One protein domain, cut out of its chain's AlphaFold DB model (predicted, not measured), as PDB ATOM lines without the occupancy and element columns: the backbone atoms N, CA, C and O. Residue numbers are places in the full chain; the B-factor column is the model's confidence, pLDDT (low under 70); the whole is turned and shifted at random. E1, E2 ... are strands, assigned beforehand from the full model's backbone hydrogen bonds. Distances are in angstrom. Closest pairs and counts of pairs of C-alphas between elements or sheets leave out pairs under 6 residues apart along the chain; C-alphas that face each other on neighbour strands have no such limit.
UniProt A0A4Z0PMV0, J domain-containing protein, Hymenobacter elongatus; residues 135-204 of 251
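What this domain is: This is residues 135 to 204 of the 251 residues of the protein "J domain-containing protein" of Hymenobacter elongatus (UniProt A0A4Z0PMV0). Two small three-stranded sheets, both antiparallel, meet at a corner where E1 turns sharply into E2, and their edge strands E4 and E6 come near each other, so that the six strands make a small, only partly closed barrel. After E6 the end of the printed part folds back along that strand, with residues 198 to 199 paired to it. The printed part has 70 residues, with no named helix and six named strands, E1 to E6 in that order; the sheets run E1, E5, E6 and E2, E3, E4. The class is all strand, and the whole is compact, with a radius of gyration of the C-alphas of 11.2 A and spans of 34 by 26 by 22 A.

How they stand to each other: Start at E1, residues 136 to 141, which runs on at 99 degrees into E2, residues 143 to 151; the two meet only through their link. Go along E2 to residue 146, where it bends by 69 degrees. A hairpin leads to E3, residues 156 to 161, antiparallel to E2 at 166 degrees; look for N 158 and O 149, 2.8 A apart. E3 and E4, residues 164 to 168, form the next hairpin, with N 159 and O 166 at 2.8 A. E2, E3 and E4 are a meander, each strand the antiparallel neighbour of the one before. Next comes E5, residues 177 to 182, antiparallel to E1 at 148 degrees, with N 139 and O 179 at 2.9 A. E5 forms a hairpin with E6, residues 188 to 192, where N 192 and O 178 are 2.8 A apart. Between the sheets, the closest C-alphas of E4 and E6 are those of Phe 166 and Ile 188, 6.2 A apart. E3 and E6 are apart, while E1 and E4 are only just apart, at 8.3 A.

Where its parts are: Find C-alpha 136 at (41.079, -28.529, -6.675), where E1 begins. E2, the longest strand with 9 residues, starts at C-alpha 143, (40.404, -32.959, 13.477), and measures 17.7 A from first to last C-alpha. E3 measures 16.0 A, and E5 15.4 A. E6 ends at C-alpha 192, (42.892, -40.646, 2.760).

The domain as a whole: The two C-alphas farthest apart are those of Phe 135 and Ala 152, at 34.2 A. The printed part has no cut and no long link; the link from E4 to E5, 8 residues, is short, and the others are tight. Residues 193 to 204 hold no named element. The mean pLDDT of the printed part is 86.1; residue 145 and residues 203 to 204 are under 70.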
ATOM      1  N   PHE A 135      39.558 -26.281 -10.124       82.50
ATOM      2  CA  PHE A 135      40.137 -25.604  -8.949       82.50
ATOM      3  C   PHE A 135      40.160 -26.489  -7.699       82.50
ATOM      4  O   PHE A 135      39.584 -26.165  -6.662       82.50
ATOM      5  N   GLN A 136      40.874 -27.606  -7.792       82.56
ATOM      6  CA  GLN A 136      41.079 -28.529  -6.675       82.56
ATOM      7  C   GLN A 136      42.502 -28.402  -6.127       82.56
ATOM      8  O   GLN A 136      43.427 -28.052  -6.860       82.56
ATOM      9  N   HIS A 137      42.680 -28.679  -4.837       87.88
ATOM     10  CA  HIS A 137      44.001 -28.782  -4.225       87.88
ATOM     11  C   HIS A 137      44.029 -29.861  -3.145       87.88
ATOM     12  O   HIS A 137      42.995 -30.216  -2.577       87.88
ATOM     13  N   GLU A 138      45.222 -30.386  -2.898       89.75
ATOM     14  CA  GLU A 138      45.496 -31.328  -1.819       89.75
ATOM     15  C   GLU A 138      45.895 -30.556  -0.564       89.75
ATOM     16  O   GLU A 138      46.707 -29.628  -0.632       89.75
ATOM     17  N   ALA A 139      45.317 -30.936   0.571       90.31
ATOM     18  CA  ALA A 139      45.600 -30.346   1.868       90.31
ATOM     19  C   ALA A 139      45.665 -31.427   2.952       90.31
ATOM     20  O   ALA A 139      45.032 -32.481   2.857       90.31
ATOM     21  N   THR A 140      46.436 -31.153   4.000       91.19
ATOM     22  CA  THR A 140      46.513 -32.007   5.187       91.19
ATOM     23  C   THR A 140      45.562 -31.445   6.234       91.19
ATOM     24  O   THR A 140      45.816 -30.379   6.787       91.19
ATOM     25  N   ALA A 141      44.473 -32.155   6.509       88.25
ATOM     26  CA  ALA A 141      43.429 -31.709   7.415       88.25
ATOM     27  C   ALA A 141      43.544 -32.374   8.792       88.25
ATOM     28  O   ALA A 141      43.757 -33.583   8.909       88.25
ATOM     29  N   THR A 142      43.373 -31.588   9.852       89.25
ATOM     30  CA  THR A 142      43.373 -32.070  11.242       89.25
ATOM     31  C   THR A 142      41.966 -32.044  11.827       89.25
ATOM     32  O   THR A 142      41.122 -31.246  11.417       89.25
ATOM     33  N   PHE A 143      41.689 -32.936  12.779       87.38
ATOM     34  CA  PHE A 143      40.404 -32.959  13.477       87.38
ATOM     35  C   PHE A 143      40.262 -31.754  14.402       87.38
ATOM     36  O   PHE A 143      41.142 -31.462  15.209       87.38
ATOM     37  N   THR A 144      39.132 -31.061  14.291       82.69
ATOM     38  CA  THR A 144      38.748 -29.992  15.218       82.69
ATOM     39  C   THR A 144      38.168 -30.588  16.512       82.69
ATOM     40  O   THR A 144      37.773 -31.752  16.560       82.69
ATOM     41  N   SER A 145      38.108 -29.827  17.607       66.56
ATOM     42  CA  SER A 145      37.423 -30.277  18.826       66.56
ATOM     43  C   SER A 145      35.949 -30.604  18.529       66.56
ATOM     44  O   SER A 145      35.230 -29.792  17.954       66.56
ATOM     45  N   GLY A 146      35.498 -31.812  18.888       70.88
ATOM     46  CA  GLY A 146      34.164 -32.304  18.507       70.88
ATOM     47  C   GLY A 146      34.044 -32.718  17.034       70.88
ATOM     48  O   GLY A 146      32.942 -32.710  16.493       70.88
ATOM     49  N   ALA A 147      35.165 -33.065  16.386       75.50
ATOM     50  CA  ALA A 147      35.235 -33.385  14.962       75.50
ATOM     51  C   ALA A 147      34.257 -34.460  14.501       75.50
ATOM     52  O   ALA A 147      33.812 -34.394  13.367       75.50
ATOM     53  N   VAL A 148      33.950 -35.453  15.331       83.69
ATOM     54  CA  VAL A 148      33.170 -36.619  14.916       83.69
ATOM     55  C   VAL A 148      31.794 -36.560  15.566       83.69
ATOM     56  O   VAL A 148      31.662 -36.710  16.778       83.69
ATOM     57  N   VAL A 149      30.766 -36.340  14.750       87.06
ATOM     58  CA  VAL A 149      29.359 -36.343  15.169       87.06
ATOM     59  C   VAL A 149      28.659 -37.520  14.505       87.06
ATOM     60  O   VAL A 149      28.530 -37.550  13.285       87.06
ATOM     61  N   TYR A 150      28.205 -38.482  15.302       88.81
ATOM     62  CA  TYR A 150      27.459 -39.639  14.812       88.81
ATOM     63  C   TYR A 150      25.960 -39.325  14.702       88.81
ATOM     64  O   TYR A 150      25.350 -38.850  15.664       88.81
ATOM     65  N   ASP A 151      25.366 -39.593  13.537       87.56
ATOM     66  CA  ASP A 151      23.925 -39.508  13.304       87.56
ATOM     67  C   ASP A 151      23.310 -40.913  13.282       87.56
ATOM     68  O   ASP A 151      23.432 -41.655  12.307       87.56
ATOM     69  N   ALA A 152      22.603 -41.256  14.361       87.25
ATOM     70  CA  ALA A 152      21.970 -42.562  14.533       87.25
ATOM     71  C   ALA A 152      20.803 -42.830  13.565       87.25
ATOM     72  O   ALA A 152      20.346 -43.966  13.479       87.25
ATOM     73  N   ARG A 153      20.269 -41.807  12.879       89.12
ATOM     74  CA  ARG A 153      19.157 -41.991  11.931       89.12
ATOM     75  C   ARG A 153      19.625 -42.553  10.598       89.12
ATOM     76  O   ARG A 153      18.941 -43.398  10.032       89.12
ATOM     77  N   ASP A 154      20.761 -42.053  10.127       84.19
ATOM     78  CA  ASP A 154      21.303 -42.382   8.811       84.19
ATOM     79  C   ASP A 154      22.499 -43.352   8.892       84.19
ATOM     80  O   ASP A 154      22.957 -43.799   7.846       84.19
ATOM     81  N   ASP A 155      22.980 -43.682  10.101       88.88
ATOM     82  CA  ASP A 155      24.188 -44.491  10.359       88.88
ATOM     83  C   ASP A 155      25.443 -43.881   9.704       88.88
ATOM     84  O   ASP A 155      26.190 -44.510   8.953       88.88
ATOM     85  N   ILE A 156      25.624 -42.571   9.914       90.69
ATOM     86  CA  ILE A 156      26.669 -41.772   9.263       90.69
ATOM     87  C   ILE A 156      27.394 -40.910  10.294       90.69
ATOM     88  O   ILE A 156      26.780 -40.216  11.105       90.69
ATOM     89  N   TYR A 157      28.718 -40.862  10.186       89.38
ATOM     90  CA  TYR A 157      29.580 -39.950  10.922       89.38
ATOM     91  C   TYR A 157      29.808 -38.668  10.112       89.38
ATOM     92  O   TYR A 157      30.173 -38.702   8.935       89.38
ATOM     93  N   THR A 158      29.607 -37.514  10.739       89.31
ATOM     94  CA  THR A 158      30.003 -36.204  10.212       89.31
ATOM     95  C   THR A 158      31.345 -35.826  10.816       89.31
ATOM     96  O   THR A 158      31.461 -35.718  12.032       89.31
ATOM     97  N   ILE A 159      32.337 -35.623   9.957       89.19
ATOM     98  CA  ILE A 159      33.720 -35.326  10.312       89.19
ATOM     99  C   ILE A 159      33.992 -33.857  10.005       89.19
ATOM    100  O   ILE A 159      33.855 -33.426   8.861       89.19
ATOM    101  N   VAL A 160      34.366 -33.087  11.023       89.31
ATOM    102  CA  VAL A 160      34.750 -31.677  10.932       89.31
ATOM    103  C   VAL A 160      36.263 -31.575  11.062       89.31
ATOM    104  O   VAL A 160      36.865 -32.026  12.039       89.31
ATOM    105  N   THR A 161      36.876 -30.985  10.048       89.50
ATOM    106  CA  THR A 161      38.322 -30.835   9.924       89.50
ATOM    107  C   THR A 161      38.695 -29.366   9.740       89.50
ATOM    108  O   THR A 161      37.831 -28.536   9.450       89.50
ATOM    109  N   SER A 162      39.987 -29.049   9.848       89.25
ATOM    110  CA  SER A 162      40.521 -27.709   9.566       89.25
ATOM    111  C   SER A 162      40.194 -27.188   8.160       89.25
ATOM    112  O   SER A 162      40.096 -25.980   7.977       89.25
ATOM    113  N   GLU A 163      39.993 -28.084   7.190       88.12
ATOM    114  CA  GLU A 163      39.757 -27.745   5.779       88.12
ATOM    115  C   GLU A 163      38.281 -27.832   5.363       88.12
ATOM    116  O   GLU A 163      37.935 -27.576   4.213       88.12
ATOM    117  N   GLY A 164      37.390 -28.217   6.281       86.25
ATOM    118  CA  GLY A 164      35.966 -28.365   6.000       86.25
ATOM    119  C   GLY A 164      35.347 -29.589   6.657       86.25
ATOM    120  O   GLY A 164      35.941 -30.239   7.518       86.25
ATOM    121  N   ARG A 165      34.121 -29.911   6.244       87.88
ATOM    122  CA  ARG A 165      33.339 -31.027   6.788       87.88
ATOM    123  C   ARG A 165      32.980 -32.040   5.712       87.88
ATOM    124  O   ARG A 165      32.687 -31.665   4.578       87.88
ATOM    125  N   PHE A 166      32.928 -33.310   6.084       88.25
ATOM    126  CA  PHE A 166      32.429 -34.371   5.216       88.25
ATOM    127  C   PHE A 166      31.697 -35.448   6.012       88.25
ATOM    128  O   PHE A 166      31.754 -35.481   7.237       88.25
ATOM    129  N   ARG A 167      30.960 -36.308   5.315       89.00
ATOM    130  CA  ARG A 167      30.216 -37.419   5.913       89.00
ATOM    131  C   ARG A 167      30.836 -38.742   5.487       89.00
ATOM    132  O   ARG A 167      31.293 -38.842   4.356       89.00
ATOM    133  N   THR A 168      30.842 -39.741   6.353       89.69
ATOM    134  CA  THR A 168      31.389 -41.081   6.083       89.69
ATOM    135  C   THR A 168      30.607 -42.121   6.890       89.69
ATOM    136  O   THR A 168      30.196 -41.814   8.008       89.69
ATOM    137  N   PRO A 169      30.363 -43.335   6.366       89.50
ATOM    138  CA  PRO A 169      29.771 -44.418   7.153       89.50
ATOM    139  C   PRO A 169      30.782 -45.031   8.137       89.50
ATOM    140  O   PRO A 169      30.416 -45.801   9.014       89.50
ATOM    141  N   GLN A 170      32.070 -44.717   7.979       88.00
ATOM    142  CA  GLN A 170      33.144 -45.262   8.794       88.00
ATOM    143  C   GLN A 170      33.512 -44.307   9.928       88.00
ATOM    144  O   GLN A 170      33.750 -43.120   9.696       88.00
ATOM    145  N   GLU A 171      33.649 -44.849  11.135       86.75
ATOM    146  CA  GLU A 171      34.221 -44.124  12.263       86.75
ATOM    147  C   GLU A 171      35.712 -43.851  12.031       86.75
ATOM    148  O   GLU A 171      36.495 -44.765  11.759       86.75
ATOM    149  N   LEU A 172      36.116 -42.586  12.146       85.00
ATOM    150  CA  LEU A 172      37.506 -42.169  11.997       85.00
ATOM    151  C   LEU A 172      38.062 -41.721  13.344       85.00
ATOM    152  O   LEU A 172      37.574 -40.766  13.942       85.00
ATOM    153  N   THR A 173      39.128 -42.379  13.788       80.06
ATOM    154  CA  THR A 173      39.835 -42.052  15.039       80.06
ATOM    155  C   THR A 173      41.233 -41.484  14.796       80.06
ATOM    156  O   THR A 173      41.867 -40.973  15.716       80.06
ATOM    157  N   THR A 174      41.722 -41.544  13.555       81.62
ATOM    158  CA  THR A 174      43.087 -41.155  13.184       81.62
ATOM    159  C   THR A 174      43.116 -39.795  12.493       81.62
ATOM    160  O   THR A 174      42.345 -39.540  11.572       81.62
ATOM    161  N   SER A 175      44.051 -38.939  12.911       82.19
ATOM    162  CA  SER A 175      44.392 -37.672  12.253       82.19
ATOM    163  C   SER A 175      45.922 -37.526  12.178       82.19
ATOM    164  O   SER A 175      46.604 -38.106  13.029       82.19
ATOM    165  N   PRO A 176      46.489 -36.777  11.210       88.25
ATOM    166  CA  PRO A 176      45.825 -35.993  10.160       88.25
ATOM    167  C   PRO A 176      45.279 -36.846   8.999       88.25
ATOM    168  O   PRO A 176      45.633 -38.011   8.854       88.25
ATOM    169  N   LEU A 177      44.429 -36.245   8.166       90.06
ATOM    170  CA  LEU A 177      43.924 -36.819   6.916       90.06
ATOM    171  C   LEU A 177      44.488 -36.054   5.716       90.06
ATOM    172  O   LEU A 177      44.583 -34.829   5.750       90.06
ATOM    173  N   TYR A 178      44.791 -36.759   4.632       91.44
ATOM    174  CA  TYR A 178      45.074 -36.142   3.338       91.44
ATOM    175  C   TYR A 178      43.765 -35.977   2.576       91.44
ATOM    176  O   TYR A 178      43.112 -36.963   2.239       91.44
ATOM    177  N   VAL A 179      43.351 -34.738   2.330       91.19
ATOM    178  CA  VAL A 179      42.059 -34.420   1.717       91.19
ATOM    179  C   VAL A 179      42.232 -33.672   0.404       91.19
ATOM    180  O   VAL A 179      43.103 -32.816   0.261       91.19
ATOM    181  N   HIS A 180      41.357 -33.967  -0.553       89.25
ATOM    182  CA  HIS A 180      41.213 -33.164  -1.763       89.25
ATOM    183  C   HIS A 180      40.060 -32.184  -1.578       89.25
ATOM    184  O   HIS A 180      38.901 -32.593  -1.436       89.25
ATOM    185  N   VAL A 181      40.384 -30.892  -1.592       87.88
ATOM    186  CA  VAL A 181      39.464 -29.811  -1.240       87.88
ATOM    187  C   VAL A 181      39.249 -28.886  -2.428       87.88
ATOM    188  O   VAL A 181      40.174 -28.537  -3.172       87.88
ATOM    189  N   SER A 182      38.000 -28.476  -2.606       86.19
ATOM    190  CA  SER A 182      37.610 -27.531  -3.651       86.19
ATOM    191  C   SER A 182      37.923 -26.100  -3.212       86.19
ATOM    192  O   SER A 182      37.609 -25.731  -2.083       86.19
ATOM    193  N   ARG A 183      38.549 -25.282  -4.064       84.56
ATOM    194  CA  ARG A 183      39.068 -23.966  -3.646       84.56
ATOM    195  C   ARG A 183      37.990 -22.918  -3.415       84.56
ATOM    196  O   ARG A 183      38.151 -22.093  -2.523       84.56
ATOM    197  N   LEU A 184      36.939 -22.898  -4.231       82.12
ATOM    198  CA  LEU A 184      35.932 -21.836  -4.157       82.12
ATOM    199  C   LEU A 184      34.914 -22.085  -3.046       82.12
ATOM    200  O   LEU A 184      34.408 -21.126  -2.470       82.12
ATOM    201  N   PHE A 185      34.634 -23.352  -2.732       81.44
ATOM    202  CA  PHE A 185      33.579 -23.717  -1.781       81.44
ATOM    203  C   PHE A 185      34.052 -24.552  -0.582       81.44
ATOM    204  O   PHE A 185      33.257 -24.810   0.315       81.44
ATOM    205  N   GLY A 186      35.315 -24.986  -0.536       82.38
ATOM    206  CA  GLY A 186      35.862 -25.706   0.622       82.38
ATOM    207  C   GLY A 186      35.338 -27.138   0.795       82.38
ATOM    208  O   GLY A 186      35.374 -27.688   1.891       82.38
ATOM    209  N   PHE A 187      34.818 -27.767  -0.263       84.50
ATOM    210  CA  PHE A 187      34.310 -29.136  -0.161       84.50
ATOM    211  C   PHE A 187      35.412 -30.182  -0.215       84.50
ATOM    212  O   PHE A 187      36.183 -30.199  -1.178       84.50
ATOM    213  N   ILE A 188      35.377 -31.114   0.738       87.06
ATOM    214  CA  ILE A 188      36.204 -32.321   0.758       87.06
ATOM    215  C   ILE A 188      35.564 -33.378  -0.148       87.06
ATOM    216  O   ILE A 188      34.431 -33.802   0.080       87.06
ATOM    217  N   ARG A 189      36.292 -33.801  -1.182       82.81
ATOM    218  CA  ARG A 189      35.811 -34.765  -2.190       82.81
ATOM    219  C   ARG A 189      36.277 -36.181  -1.936       82.81
ATOM    220  O   ARG A 189      35.557 -37.135  -2.207       82.81
ATOM    221  N   SER A 190      37.495 -36.291  -1.446       87.00
ATOM    222  CA  SER A 190      38.111 -37.538  -1.045       87.00
ATOM    223  C   SER A 190      39.008 -37.253   0.143       87.00
ATOM    224  O   SER A 190      39.549 -36.152   0.294       87.00
ATOM    225  N   ALA A 191      39.120 -38.252   1.001       89.94
ATOM    226  CA  ALA A 191      39.980 -38.236   2.161       89.94
ATOM    227  C   ALA A 191      40.753 -39.554   2.186       89.94
ATOM    228  O   ALA A 191      40.209 -40.606   1.851       89.94
ATOM    229  N   ARG A 192      42.023 -39.490   2.565       92.62
ATOM    230  CA  ARG A 192      42.892 -40.646   2.760       92.62
ATOM    231  C   ARG A 192      43.549 -40.563   4.124       92.62
ATOM    232  O   ARG A 192      43.913 -39.477   4.581       92.62
ATOM    233  N   LEU A 193      43.698 -41.713   4.765       90.69
ATOM    234  CA  LEU A 193      44.492 -41.832   5.977       90.69
ATOM    235  C   LEU A 193      45.994 -41.783   5.638       90.69
ATOM    236  O   LEU A 193      46.383 -41.987   4.482       90.69
ATOM    237  N   PRO A 194      46.859 -41.535   6.636       88.69
ATOM    238  CA  PRO A 194      48.309 -41.523   6.443       88.69
ATOM    239  C   PRO A 194      48.903 -42.849   5.948       88.69
ATOM    240  O   PRO A 194      49.982 -42.856   5.366       88.69
ATOM    241  N   ASP A 195      48.206 -43.962   6.172       87.75
ATOM    242  CA  ASP A 195      48.566 -45.303   5.698       87.75
ATOM    243  C   ASP A 195      48.208 -45.543   4.216       87.75
ATOM    244  O   ASP A 195      48.522 -46.597   3.666       87.75
ATOM    245  N   GLY A 196      47.570 -44.566   3.559       85.88
ATOM    246  CA  GLY A 196      47.111 -44.648   2.174       85.88
ATOM    247  C   GLY A 196      45.697 -45.208   2.009       85.88
ATOM    248  O   GLY A 196      45.204 -45.251   0.880       85.88
ATOM    249  N   THR A 197      45.022 -45.598   3.094       89.81
ATOM    250  CA  THR A 197      43.650 -46.113   3.048       89.81
ATOM    251  C   THR A 197      42.684 -45.006   2.624       89.81
ATOM    252  O   THR A 197      42.655 -43.927   3.221       89.81
ATOM    253  N   GLU A 198      41.875 -45.258   1.591       89.88
ATOM    254  CA  GLU A 198      40.840 -44.314   1.165       89.88
ATOM    255  C   GLU A 198      39.637 -44.352   2.111       89.88
ATOM    256  O   GLU A 198      39.121 -45.415   2.453       89.88
ATOM    257  N   VAL A 199      39.166 -43.171   2.510       88.81
ATOM    258  CA  VAL A 199      37.949 -43.003   3.304       88.81
ATOM    259  C   VAL A 199      36.775 -42.782   2.367       88.81
ATOM    260  O   VAL A 199      36.812 -41.909   1.495       88.81
ATOM    261  N   ALA A 200      35.691 -43.518   2.593       87.75
ATOM    262  CA  ALA A 200      34.440 -43.306   1.883       87.75
ATOM    263  C   ALA A 200      33.821 -41.949   2.263       87.75
ATOM    264  O   ALA A 200      33.152 -41.808   3.285       87.75
ATOM    265  N   VAL A 201      34.022 -40.943   1.415       86.12
ATOM    266  CA  VAL A 201      33.386 -39.636   1.572       86.12
ATOM    267  C   VAL A 201      31.994 -39.669   0.935       86.12
ATOM    268  O   VAL A 201      31.841 -39.689  -0.286       86.12
ATOM    269  N   LEU A 202      30.955 -39.649   1.772       80.88
ATOM    270  CA  LEU A 202      29.554 -39.513   1.375       80.88
ATOM    271  C   LEU A 202      29.282 -38.079   0.930       80.88
ATOM    272  O   LEU A 202      28.755 -37.237   1.663       80.88
ATOM    273  N   PHE A 203      29.656 -37.809  -0.311       69.94
ATOM    274  CA  PHE A 203      29.452 -36.526  -0.950       69.94
ATOM    275  C   PHE A 203      28.125 -36.542  -1.724       69.94
ATOM    276  O   PHE A 203      27.953 -37.321  -2.662       69.94
ATOM    277  N   ARG A 204      27.158 -35.673  -1.376       69.56
ATOM    278  CA  ARG A 204      25.861 -35.548  -2.093       69.56
ATOM    279  C   ARG A 204      25.999 -34.800  -3.428       69.56
ATOM    280  O   ARG A 204      25.194 -33.934  -3.772       69.56
TER     281      ARG A 204